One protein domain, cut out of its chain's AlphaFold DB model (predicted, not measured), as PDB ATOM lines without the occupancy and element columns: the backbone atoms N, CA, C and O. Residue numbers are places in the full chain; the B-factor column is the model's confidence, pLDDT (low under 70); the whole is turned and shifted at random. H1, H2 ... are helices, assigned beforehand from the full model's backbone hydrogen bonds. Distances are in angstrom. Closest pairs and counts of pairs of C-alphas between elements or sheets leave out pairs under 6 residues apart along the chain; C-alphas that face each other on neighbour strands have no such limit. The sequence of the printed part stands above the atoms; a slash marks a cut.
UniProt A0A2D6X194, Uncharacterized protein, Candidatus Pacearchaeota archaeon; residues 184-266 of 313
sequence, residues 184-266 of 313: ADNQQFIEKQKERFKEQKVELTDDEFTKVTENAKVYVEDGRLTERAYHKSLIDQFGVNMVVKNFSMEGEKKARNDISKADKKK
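Overview. This is residues 184 to 266 of the 313 residues of an uncharacterized protein of Candidatus Pacearchaeota archaeon (UniProt A0A2D6X194). Two helices, H2 and H3, cross and pack on each other at a steep angle, with H1 loosely beside the pair. From the far end of H3 the long helix H4 folds back at a sharp turn, making a V with H3, and runs away from the body as an arm whose end, residues 254 to 266, sticks out. The printed part has 83 residues, with four named helices in the order H1, H2, H3, H4 and no named strand; the class is all helix. The whole is loose, with a radius of gyration of the C-alphas of 15.0 A, and elongated, spanning 48 by 28 by 22 A.

Arrangement. H1, residues 184 to 199, touches no helix. It is close to but not clearly touching H2, residues 206 to 219; their closest C-alphas, of Lys 194 and Phe 209, are 7.5 A apart, and they run opposite ways at a steep tilt of 52 degrees. H1 is also close to but not clearly touching H3, residues 227 to 238, the closest C-alphas being those of Gln 193 and Glu 227 at 7.7 A; these two run the same way at a steep tilt of 59 degrees. H2 and H3 touch, with 16 pairs of C-alphas within 8 A and centres 8.3 A apart. Their closest C-alphas, of Tyr 219 and Ala 229, are 4.9 A apart, and they run opposite ways at a steep tilt of 63 degrees. H3 touches H4, residues 240 to 263, with residues 231 to 235 alone, and H4 touches H3 with residues 240 to 243 alone. Their closest C-alphas, of Ile 235 and Val 243, are 6.6 A apart, and they run opposite ways at a steep tilt of 49 degrees. H4 is apart from H1 and H2. In H1, H3 and H4 every O i to N i+4 pair is within hydrogen-bond range; in H2 8 of 10 are.

Along the chain. H1 begins at C-alpha 184 at (-17.241, -9.689, 36.793) and is 22.7 A long from first to last C-alpha. H2 is 20.2 A long and H3 16.0 A. H4, the longest helix, runs 33.8 A from C-alpha 240 at (-33.689, -4.388, 12.011) to C-alpha 263 at (-57.925, 1.694, 34.722).

Size, cuts and confidence. The two C-alphas farthest apart, of Val 218 and Lys 266, are 48.8 A apart. Without residues 254 to 266, which stand free, the body of 70 residues spans 32 by 22 by 21 A. The printed part has no cut. The link from H3 to H4 is tight, the other two are short, and no link is long. The mean pLDDT of the printed part is 79.5; it is under 70 at residue 241, residues 244 to 253, residues 255 to 256, residue 259 and residues 262 to 266.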
ATOM      1  N   ALA A 184     -16.027  -9.000  36.358       82.06
ATOM      2  CA  ALA A 184     -17.241  -9.689  36.793       82.06
ATOM      3  C   ALA A 184     -18.529  -8.928  36.415       82.06
ATOM      4  O   ALA A 184     -19.543  -9.552  36.116       82.06
ATOM      5  N   ASP A 185     -18.474  -7.595  36.360       83.25
ATOM      6  CA  ASP A 185     -19.601  -6.741  35.972       83.25
ATOM      7  C   ASP A 185     -20.152  -7.092  34.582       83.25
ATOM      8  O   ASP A 185     -21.366  -7.154  34.396       83.25
ATOM      9  N   ASN A 186     -19.278  -7.374  33.610       86.69
ATOM     10  CA  ASN A 186     -19.712  -7.751  32.267       86.69
ATOM     11  C   ASN A 186     -20.265  -9.172  32.222       86.69
ATOM     12  O   ASN A 186     -21.228  -9.412  31.504       86.69
ATOM     13  N   GLN A 187     -19.713 -10.104  33.002       86.31
ATOM     14  CA  GLN A 187     -20.272 -11.456  33.107       86.31
ATOM     15  C   GLN A 187     -21.698 -11.408  33.669       86.31
ATOM     16  O   GLN A 187     -22.623 -11.940  33.059       86.31
ATOM     17  N   GLN A 188     -21.899 -10.661  34.758       87.94
ATOM     18  CA  GLN A 188     -23.228 -10.426  35.327       87.94
ATOM     19  C   GLN A 188     -24.160  -9.712  34.345       87.94
ATOM     20  O   GLN A 188     -25.363  -9.966  34.327       87.94
ATOM     21  N   PHE A 189     -23.630  -8.793  33.536       90.31
ATOM     22  CA  PHE A 189     -24.414  -8.106  32.518       90.31
ATOM     23  C   PHE A 189     -24.881  -9.059  31.410       90.31
ATOM     24  O   PHE A 189     -26.050  -9.010  31.037       90.31
ATOM     25  N   ILE A 190     -24.010  -9.948  30.922       90.38
ATOM     26  CA  ILE A 190     -24.353 -10.965  29.916       90.38
ATOM     27  C   ILE A 190     -25.473 -11.874  30.440       90.38
ATOM     28  O   ILE A 190     -26.455 -12.104  29.735       90.38
ATOM     29  N   GLU A 191     -25.367 -12.345  31.686       89.56
ATOM     30  CA  GLU A 191     -26.394 -13.179  32.326       89.56
ATOM     31  C   GLU A 191     -27.737 -12.446  32.431       89.56
ATOM     32  O   GLU A 191     -28.761 -12.954  31.969       89.56
ATOM     33  N   LYS A 192     -27.729 -11.204  32.934       90.44
ATOM     34  CA  LYS A 192     -28.933 -10.360  33.012       90.44
ATOM     35  C   LYS A 192     -29.541 -10.084  31.641       90.44
ATOM     36  O   LYS A 192     -30.762 -10.051  31.512       90.44
ATOM     37  N   GLN A 193     -28.723  -9.883  30.609       88.44
ATOM     38  CA  GLN A 193     -29.231  -9.689  29.250       88.44
ATOM     39  C   GLN A 193     -29.841 -10.959  28.673       88.44
ATOM     40  O   GLN A 193     -30.874 -10.880  28.009       88.44
ATOM     41  N   LYS A 194     -29.271 -12.129  28.976       88.50
ATOM     42  CA  LYS A 194     -29.866 -13.413  28.599       88.50
ATOM     43  C   LYS A 194     -31.247 -13.591  29.232       88.50
ATOM     44  O   LYS A 194     -32.175 -14.040  28.562       88.50
ATOM     45  N   GLU A 195     -31.405 -13.221  30.501       87.81
ATOM     46  CA  GLU A 195     -32.702 -13.240  31.189       87.81
ATOM     47  C   GLU A 195     -33.691 -12.249  30.574       87.81
ATOM     48  O   GLU A 195     -34.819 -12.620  30.254       87.81
ATOM     49  N   ARG A 196     -33.259 -11.013  30.314       85.06
ATOM     50  CA  ARG A 196     -34.110  -9.985  29.702       85.06
ATOM     51  C   ARG A 196     -34.601 -10.367  28.319       85.06
ATOM     52  O   ARG A 196     -35.767 -10.145  28.023       85.06
ATOM     53  N   PHE A 197     -33.767 -10.996  27.494       84.31
ATOM     54  CA  PHE A 197     -34.205 -11.486  26.186       84.31
ATOM     55  C   PHE A 197     -35.315 -12.536  26.323       84.31
ATOM     56  O   PHE A 197     -36.294 -12.489  25.577       84.31
ATOM     57  N   LYS A 198     -35.249 -13.404  27.344       82.94
ATOM     58  CA  LYS A 198     -36.340 -14.339  27.665       82.94
ATOM     59  C   LYS A 198     -37.606 -13.612  28.132       82.94
ATOM     60  O   LYS A 198     -38.693 -13.921  27.650       82.94
ATOM     61  N   GLU A 199     -37.493 -12.624  29.021       82.06
ATOM     62  CA  GLU A 199     -38.635 -11.812  29.491       82.06
ATOM     63  C   GLU A 199     -39.304 -11.011  28.359       82.06
ATOM     64  O   GLU A 199     -40.534 -10.844  28.301       82.06
ATOM     65  N   GLN A 200     -38.488 -10.527  27.429       74.25
ATOM     66  CA  GLN A 200     -38.907  -9.785  26.247       74.25
ATOM     67  C   GLN A 200     -39.478 -10.692  25.149       74.25
ATOM     68  O   GLN A 200     -40.031 -10.170  24.184       74.25
ATOM     69  N   LYS A 201     -39.453 -12.024  25.330       71.75
ATOM     70  CA  LYS A 201     -39.862 -13.029  24.333       71.75
ATOM     71  C   LYS A 201     -39.081 -12.914  23.023       71.75
ATOM     72  O   LYS A 201     -39.623 -13.144  21.945       71.75
ATOM     73  N   VAL A 202     -37.810 -12.541  23.123       75.12
ATOM     74  CA  VAL A 202     -36.883 -12.599  22.002       75.12
ATOM     75  C   VAL A 202     -36.494 -14.061  21.818       75.12
ATOM     76  O   VAL A 202     -35.811 -14.637  22.665       75.12
ATOM     77  N   GLU A 203     -36.965 -14.676  20.739       74.19
ATOM     78  CA  GLU A 203     -36.637 -16.058  20.395       74.19
ATOM     79  C   GLU A 203     -35.201 -16.116  19.866       74.19
ATOM     80  O   GLU A 203     -34.943 -15.906  18.684       74.19
ATOM     81  N   LEU A 204     -34.251 -16.338  20.775       80.38
ATOM     82  CA  LEU A 204     -32.857 -16.625  20.459       80.38
ATOM     83  C   LEU A 204     -32.485 -17.958  21.088       80.38
ATOM     84  O   LEU A 204     -32.674 -18.171  22.290       80.38
ATOM     85  N   THR A 205     -31.916 -18.841  20.280       86.19
ATOM     86  CA  THR A 205     -31.226 -20.027  20.783       86.19
ATOM     87  C   THR A 205     -29.961 -19.624  21.548       86.19
ATOM     88  O   THR A 205     -29.439 -18.514  21.405       86.19
ATOM     89  N   ASP A 206     -29.434 -20.528  22.376       86.44
ATOM     90  CA  ASP A 206     -28.211 -20.264  23.143       86.44
ATOM     91  C   ASP A 206     -26.997 -19.984  22.231       86.44
ATOM     92  O   ASP A 206     -26.169 -19.122  22.544       86.44
ATOM     93  N   ASP A 207     -26.930 -20.637  21.069       88.44
ATOM     94  CA  ASP A 207     -25.878 -20.423  20.071       88.44
ATOM     95  C   ASP A 207     -25.996 -19.044  19.409       88.44
ATOM     96  O   ASP A 207     -25.005 -18.336  19.218       88.44
ATOM     97  N   GLU A 208     -27.217 -18.621  19.088       87.19
ATOM     98  CA  GLU A 208     -27.490 -17.295  18.534       87.19
ATOM     99  C   GLU A 208     -27.188 -16.190  19.541       87.19
ATOM    100  O   GLU A 208     -26.559 -15.191  19.192       87.19
ATOM    101  N   PHE A 209     -27.556 -16.385  20.809       89.81
ATOM    102  CA  PHE A 209     -27.202 -15.457  21.878       89.81
ATOM    103  C   PHE A 209     -25.683 -15.338  22.049       89.81
ATOM    104  O   PHE A 209     -25.165 -14.242  22.284       89.81
ATOM    105  N   THR A 210     -24.953 -16.443  21.893       90.25
ATOM    106  CA  THR A 210     -23.485 -16.446  21.948       90.25
ATOM    107  C   THR A 210     -22.896 -15.630  20.800       90.25
ATOM    108  O   THR A 210     -22.087 -14.739  21.053       90.25
ATOM    109  N   LYS A 211     -23.382 -15.814  19.565       89.25
ATOM    110  CA  LYS A 211     -22.965 -15.007  18.400       89.25
ATOM    111  C   LYS A 211     -23.263 -13.517  18.582       89.25
ATOM    112  O   LYS A 211     -22.418 -12.670  18.307       89.25
ATOM    113  N   VAL A 212     -24.443 -13.182  19.104       89.12
ATOM    114  CA  VAL A 212     -24.828 -11.793  19.421       89.12
ATOM    115  C   VAL A 212     -23.914 -11.201  20.486       89.12
ATOM    116  O   VAL A 212     -23.537 -10.035  20.386       89.12
ATOM    117  N   THR A 213     -23.542 -11.995  21.489       88.75
ATOM    118  CA  THR A 213     -22.628 -11.582  22.557       88.75
ATOM    119  C   THR A 213     -21.210 -11.378  22.029       88.75
ATOM    120  O   THR A 213     -20.557 -10.417  22.424       88.75
ATOM    121  N   GLU A 214     -20.732 -12.228  21.120       88.62
ATOM    122  CA  GLU A 214     -19.434 -12.071  20.455       88.62
ATOM    123  C   GLU A 214     -19.389 -10.819  19.581       88.62
ATOM    124  O   GLU A 214     -18.483 -10.002  19.741       88.62
ATOM    125  N   ASN A 215     -20.408 -10.596  18.752       88.44
ATOM    126  CA  ASN A 215     -20.514  -9.381  17.945       88.44
ATOM    127  C   ASN A 215     -20.686  -8.126  18.816       88.44
ATOM    128  O   ASN A 215     -20.158  -7.064  18.489       88.44
ATOM    129  N   ALA A 216     -21.363  -8.229  19.965       88.12
ATOM    130  CA  ALA A 216     -21.502  -7.111  20.898       88.12
ATOM    131  C   ALA A 216     -20.149  -6.639  21.453       88.12
ATOM    132  O   ALA A 216     -20.031  -5.463  21.796       88.12
ATOM    133  N   LYS A 217     -19.118  -7.503  21.489       85.19
ATOM    134  CA  LYS A 217     -17.759  -7.133  21.934       85.19
ATOM    135  C   LYS A 217     -17.146  -6.025  21.078       85.19
ATOM    136  O   LYS A 217     -16.381  -5.220  21.597       85.19
ATOM    137  N   VAL A 218     -17.521  -5.946  19.802       86.50
ATOM    138  CA  VAL A 218     -17.052  -4.911  18.866       86.50
ATOM    139  C   VAL A 218     -17.657  -3.540  19.189       86.50
ATOM    140  O   VAL A 218     -17.045  -2.505  18.940       86.50
ATOM    141  N   TYR A 219     -18.849  -3.515  19.789       85.81
ATOM    142  CA  TYR A 219     -19.606  -2.295  20.094       85.81
ATOM    143  C   TYR A 219     -19.525  -1.861  21.556       85.81
ATOM    144  O   TYR A 219     -20.340  -1.056  22.012       85.81
ATOM    145  N   VAL A 220     -18.566  -2.412  22.287       83.44
ATOM    146  CA  VAL A 220     -18.320  -2.109  23.689       83.44
ATOM    147  C   VAL A 220     -17.938  -0.635  23.858       83.44
ATOM    148  O   VAL A 220     -17.089  -0.106  23.147       83.44
ATOM    149  N   GLU A 221     -18.553   0.022  24.838       80.25
ATOM    150  CA  GLU A 221     -18.233   1.399  25.219       80.25
ATOM    151  C   GLU A 221     -17.337   1.331  26.476       80.25
ATOM    152  O   GLU A 221     -17.739   0.790  27.506       80.25
ATOM    153  N   ASP A 222     -16.087   1.804  26.387       79.50
ATOM    154  CA  ASP A 222     -15.100   1.835  27.490       79.50
ATOM    155  C   ASP A 222     -14.842   0.490  28.210       79.50
ATOM    156  O   ASP A 222     -14.606   0.440  29.427       79.50
ATOM    157  N   GLY A 223     -14.894  -0.620  27.473       78.44
ATOM    158  CA  GLY A 223     -14.720  -1.971  28.023       78.44
ATOM    159  C   GLY A 223     -15.971  -2.554  28.684       78.44
ATOM    160  O   GLY A 223     -15.905  -3.649  29.238       78.44
ATOM    161  N   ARG A 224     -17.116  -1.858  28.640       85.00
ATOM    162  CA  ARG A 224     -18.389  -2.316  29.212       85.00
ATOM    163  C   ARG A 224     -19.391  -2.740  28.147       85.00
ATOM    164  O   ARG A 224     -19.661  -2.010  27.190       85.00
ATOM    165  N   LEU A 225     -19.985  -3.911  28.349       87.50
ATOM    166  CA  LEU A 225     -21.135  -4.332  27.560       87.50
ATOM    167  C   LEU A 225     -22.355  -3.507  27.973       87.50
ATOM    168  O   LEU A 225     -22.629  -3.311  29.156       87.50
ATOM    169  N   THR A 226     -23.080  -3.009  26.977       87.31
ATOM    170  CA  THR A 226     -24.292  -2.212  27.170       87.31
ATOM    171  C   THR A 226     -25.437  -2.806  26.365       87.31
ATOM    172  O   THR A 226     -25.231  -3.561  25.412       87.31
ATOM    173  N   GLU A 227     -26.670  -2.438  26.709       85.25
ATOM    174  CA  GLU A 227     -27.855  -2.862  25.952       85.25
ATOM    175  C   GLU A 227     -27.754  -2.412  24.490       85.25
ATOM    176  O   GLU A 227     -28.084  -3.151  23.571       85.25
ATOM    177  N   ARG A 228     -27.194  -1.220  24.264       85.62
ATOM    178  CA  ARG A 228     -26.953  -0.676  22.930       85.62
ATOM    179  C   ARG A 228     -26.000  -1.544  22.110       85.62
ATOM    180  O   ARG A 228     -26.241  -1.711  20.916       85.62
ATOM    181  N   ALA A 229     -24.944  -2.080  22.724       88.56
ATOM    182  CA  ALA A 229     -24.022  -2.995  22.053       88.56
ATOM    183  C   ALA A 229     -24.749  -4.268  21.595       88.56
ATOM    184  O   ALA A 229     -24.591  -4.680  20.448       88.56
ATOM    185  N   TYR A 230     -25.625  -4.810  22.448       88.50
ATOM    186  CA  TYR A 230     -26.485  -5.951  22.122       88.50
ATOM    187  C   TYR A 230     -27.524  -5.639  21.038       88.50
ATOM    188  O   TYR A 230     -27.764  -6.460  20.162       88.50
ATOM    189  N   HIS A 231     -28.141  -4.456  21.043       85.38
ATOM    190  CA  HIS A 231     -29.091  -4.090  19.986       85.38
ATOM    191  C   HIS A 231     -28.398  -3.921  18.639       85.38
ATOM    192  O   HIS A 231     -28.928  -4.362  17.625       85.38
ATOM    193  N   LYS A 232     -27.205  -3.317  18.617       88.12
ATOM    194  CA  LYS A 232     -26.401  -3.217  17.394       88.12
ATOM    195  C   LYS A 232     -26.007  -4.597  16.880       88.12
ATOM    196  O   LYS A 232     -26.217  -4.872  15.706       88.12
ATOM    197  N   SER A 233     -25.532  -5.487  17.753       89.00
ATOM    198  CA  SER A 233     -25.164  -6.837  17.328       89.00
ATOM    199  C   SER A 233     -26.363  -7.674  16.876       89.00
ATOM    200  O   SER A 233     -26.230  -8.458  15.940       89.00
ATOM    201  N   LEU A 234     -27.548  -7.477  17.466       85.62
ATOM    202  CA  LEU A 234     -28.791  -8.078  16.974       85.62
ATOM    203  C   LEU A 234     -29.171  -7.572  15.580       85.62
ATOM    204  O   LEU A 234     -29.572  -8.373  14.741       85.62
ATOM    205  N   ILE A 235     -29.040  -6.266  15.329       85.94
ATOM    206  CA  ILE A 235     -29.316  -5.677  14.011       85.94
ATOM    207  C   ILE A 235     -28.351  -6.231  12.966       85.94
ATOM    208  O   ILE A 235     -28.787  -6.582  11.874       85.94
ATOM    209  N   ASP A 236     -27.070  -6.346  13.293       86.25
ATOM    210  CA  ASP A 236     -26.080  -6.856  12.345       86.25
ATOM    211  C   ASP A 236     -26.288  -8.341  12.038       86.25
ATOM    212  O   ASP A 236     -26.131  -8.761  10.894       86.25
ATOM    213  N   GLN A 237     -26.664  -9.137  13.045       85.06
ATOM    214  CA  GLN A 237     -26.803 -10.585  12.894       85.06
ATOM    215  C   GLN A 237     -28.159 -11.006  12.303       85.06
ATOM    216  O   GLN A 237     -28.210 -11.944  11.509       85.06
ATOM    217  N   PHE A 238     -29.252 -10.341  12.690       83.00
ATOM    218  CA  PHE A 238     -30.630 -10.745  12.362       83.00
ATOM    219  C   PHE A 238     -31.451  -9.652  11.667       83.00
ATOM    220  O   PHE A 238     -32.606  -9.872  11.299       83.00
ATOM    221  N   GLY A 239     -30.878  -8.466  11.469       82.50
ATOM    222  CA  GLY A 239     -31.549  -7.337  10.841       82.50
ATOM    223  C   GLY A 239     -32.426  -6.516  11.790       82.50
ATOM    224  O   GLY A 239     -32.709  -6.864  12.937       82.50
ATOM    225  N   VAL A 240     -32.897  -5.383  11.267       78.88
ATOM    226  CA  VAL A 240     -33.689  -4.388  12.011       78.88
ATOM    227  C   VAL A 240     -35.042  -4.944  12.474       78.88
ATOM    228  O   VAL A 240     -35.541  -4.543  13.522       78.88
ATOM    229  N   ASN A 241     -35.619  -5.900  11.741       69.44
ATOM    230  CA  ASN A 241     -36.957  -6.439  12.013       69.44
ATOM    231  C   ASN A 241     -37.062  -7.112  13.384       69.44
ATOM    232  O   ASN A 241     -38.065  -6.943  14.076       69.44
ATOM    233  N   MET A 242     -36.018  -7.836  13.785       70.19
ATOM    234  CA  MET A 242     -35.988  -8.546  15.060       70.19
ATOM    235  C   MET A 242     -35.997  -7.545  16.224       70.19
ATOM    236  O   MET A 242     -36.801  -7.643  17.144       70.19
ATOM    237  N   VAL A 243     -35.203  -6.479  16.110       70.88
ATOM    238  CA  VAL A 243     -35.153  -5.386  17.087       70.88
ATOM    239  C   VAL A 243     -36.455  -4.577  17.118       70.88
ATOM    240  O   VAL A 243     -36.991  -4.322  18.194       70.88
ATOM    241  N   VAL A 244     -37.014  -4.218  15.961       69.75
ATOM    242  CA  VAL A 244     -38.254  -3.425  15.878       69.75
ATOM    243  C   VAL A 244     -39.447  -4.164  16.480       69.75
ATOM    244  O   VAL A 244     -40.173  -3.557  17.265       69.75
ATOM    245  N   LYS A 245     -39.616  -5.462  16.187       66.56
ATOM    246  CA  LYS A 245     -40.691  -6.293  16.760       66.56
ATOM    247  C   LYS A 245     -40.613  -6.349  18.291       66.56
ATOM    248  O   LYS A 245     -41.637  -6.337  18.972       66.56
ATOM    249  N   ASN A 246     -39.403  -6.351  18.843       63.78
ATOM    250  CA  ASN A 246     -39.195  -6.404  20.289       63.78
ATOM    251  C   ASN A 246     -39.495  -5.054  20.959       63.78
ATOM    252  O   ASN A 246     -40.221  -5.004  21.953       63.78
ATOM    253  N   PHE A 247     -39.014  -3.946  20.387       64.06
ATOM    254  CA  PHE A 247     -39.261  -2.608  20.938       64.06
ATOM    255  C   PHE A 247     -40.702  -2.130  20.755       64.06
ATOM    256  O   PHE A 247     -41.216  -1.417  21.622       64.06
ATOM    257  N   SER A 248     -41.386  -2.551  19.687       62.97
ATOM    258  CA  SER A 248     -42.823  -2.305  19.542       62.97
ATOM    259  C   SER A 248     -43.611  -3.024  20.638       62.97
ATOM    260  O   SER A 248     -44.460  -2.403  21.276       62.97
ATOM    261  N   MET A 249     -43.273  -4.285  20.942       62.19
ATOM    262  CA  MET A 249     -43.914  -5.038  22.027       62.19
ATOM    263  C   MET A 249     -43.631  -4.455  23.419       62.19
ATOM    264  O   MET A 249     -44.514  -4.473  24.275       62.19
ATOM    265  N   GLU A 250     -42.436  -3.919  23.685       65.00
ATOM    266  CA  GLU A 250     -42.157  -3.230  24.954       65.00
ATOM    267  C   GLU A 250     -42.903  -1.902  25.091       65.00
ATOM    268  O   GLU A 250     -43.460  -1.620  26.156       65.00
ATOM    269  N   GLY A 251     -42.949  -1.100  24.023       67.56
ATOM    270  CA  GLY A 251     -43.740   0.128  23.983       67.56
ATOM    271  C   GLY A 251     -45.218  -0.153  24.249       67.56
ATOM    272  O   GLY A 251     -45.847   0.522  25.066       67.56
ATOM    273  N   GLU A 252     -45.745  -1.218  23.647       66.25
ATOM    274  CA  GLU A 252     -47.119  -1.663  23.851       66.25
ATOM    275  C   GLU A 252     -47.351  -2.225  25.262       66.25
ATOM    276  O   GLU A 252     -48.331  -1.867  25.909       66.25
ATOM    277  N   LYS A 253     -46.432  -3.035  25.812       66.25
ATOM    278  CA  LYS A 253     -46.493  -3.491  27.215       66.25
ATOM    279  C   LYS A 253     -46.492  -2.312  28.186       66.25
ATOM    280  O   LYS A 253     -47.240  -2.327  29.163       66.25
ATOM    281  N   LYS A 254     -45.671  -1.288  27.941       75.06
ATOM    282  CA  LYS A 254     -45.636  -0.071  28.761       75.06
ATOM    283  C   LYS A 254     -46.951   0.696  28.653       75.06
ATOM    284  O   LYS A 254     -47.517   1.033  29.687       75.06
ATOM    285  N   ALA A 255     -47.483   0.862  27.443       67.00
ATOM    286  CA  ALA A 255     -48.796   1.461  27.228       67.00
ATOM    287  C   ALA A 255     -49.908   0.671  27.940       67.00
ATOM    288  O   ALA A 255     -50.697   1.262  28.663       67.00
ATOM    289  N   ARG A 256     -49.929  -0.665  27.847       69.25
ATOM    290  CA  ARG A 256     -50.879  -1.535  28.567       69.25
ATOM    291  C   ARG A 256     -50.721  -1.443  30.087       69.25
ATOM    292  O   ARG A 256     -51.706  -1.465  30.819       69.25
ATOM    293  N   ASN A 257     -49.497  -1.320  30.591       75.31
ATOM    294  CA  ASN A 257     -49.242  -1.114  32.016       75.31
ATOM    295  C   ASN A 257     -49.711   0.268  32.487       75.31
ATOM    296  O   ASN A 257     -50.263   0.381  33.579       75.31
ATOM    297  N   ASP A 258     -49.531   1.302  31.673       72.75
ATOM    298  CA  ASP A 258     -50.000   2.651  31.982       72.75
ATOM    299  C   ASP A 258     -51.530   2.739  31.881       72.75
ATOM    300  O   ASP A 258     -52.158   3.294  32.780       72.75
ATOM    301  N   ILE A 259     -52.141   2.080  30.888       68.00
ATOM    302  CA  ILE A 259     -53.594   1.911  30.763       68.00
ATOM    303  C   ILE A 259     -54.137   1.121  31.947       68.00
ATOM    304  O   ILE A 259     -55.062   1.586  32.582       68.00
ATOM    305  N   SER A 260     -53.562  -0.022  32.326       71.06
ATOM    306  CA  SER A 260     -54.052  -0.804  33.473       71.06
ATOM    307  C   SER A 260     -53.868  -0.083  34.812       71.06
ATOM    308  O   SER A 260     -54.681  -0.246  35.720       71.06
ATOM    309  N   LYS A 261     -52.828   0.747  34.960       77.00
ATOM    310  CA  LYS A 261     -52.669   1.640  36.118       77.00
ATOM    311  C   LYS A 261     -53.676   2.792  36.095       77.00
ATOM    312  O   LYS A 261     -54.141   3.180  37.163       77.00
ATOM    313  N   ALA A 262     -54.015   3.322  34.921       62.41
ATOM    314  CA  ALA A 262     -55.075   4.311  34.748       62.41
ATOM    315  C   ALA A 262     -56.476   3.698  34.948       62.41
ATOM    316  O   ALA A 262     -57.327   4.311  35.578       62.41
ATOM    317  N   ASP A 263     -56.688   2.452  34.536       61.91
ATOM    318  CA  ASP A 263     -57.925   1.694  34.722       61.91
ATOM    319  C   ASP A 263     -58.120   1.274  36.177       61.91
ATOM    320  O   ASP A 263     -59.235   1.296  36.682       61.91
ATOM    321  N   LYS A 264     -57.039   0.980  36.908       60.88
ATOM    322  CA  LYS A 264     -57.081   0.843  38.375       60.88
ATOM    323  C   LYS A 264     -57.362   2.167  39.088       60.88
ATOM    324  O   LYS A 264     -57.705   2.151  40.265       60.88
ATOM    325  N   LYS A 265     -57.230   3.298  38.388       60.66
ATOM    326  CA  LYS A 265     -57.734   4.608  38.818       60.66
ATOM    327  C   LYS A 265     -59.149   4.895  38.291       60.66
ATOM    328  O   LYS A 265     -59.562   6.052  38.342       60.66
ATOM    329  N   LYS A 266     -59.911   3.902  37.798       55.34
ATOM    330  CA  LYS A 266     -61.315   4.122  37.421       55.34
ATOM    331  C   LYS A 266     -62.109   4.606  38.633       55.34
ATOM    332  O   LYS A 266     -62.216   3.929  39.654       55.34
TER     333      LYS A 266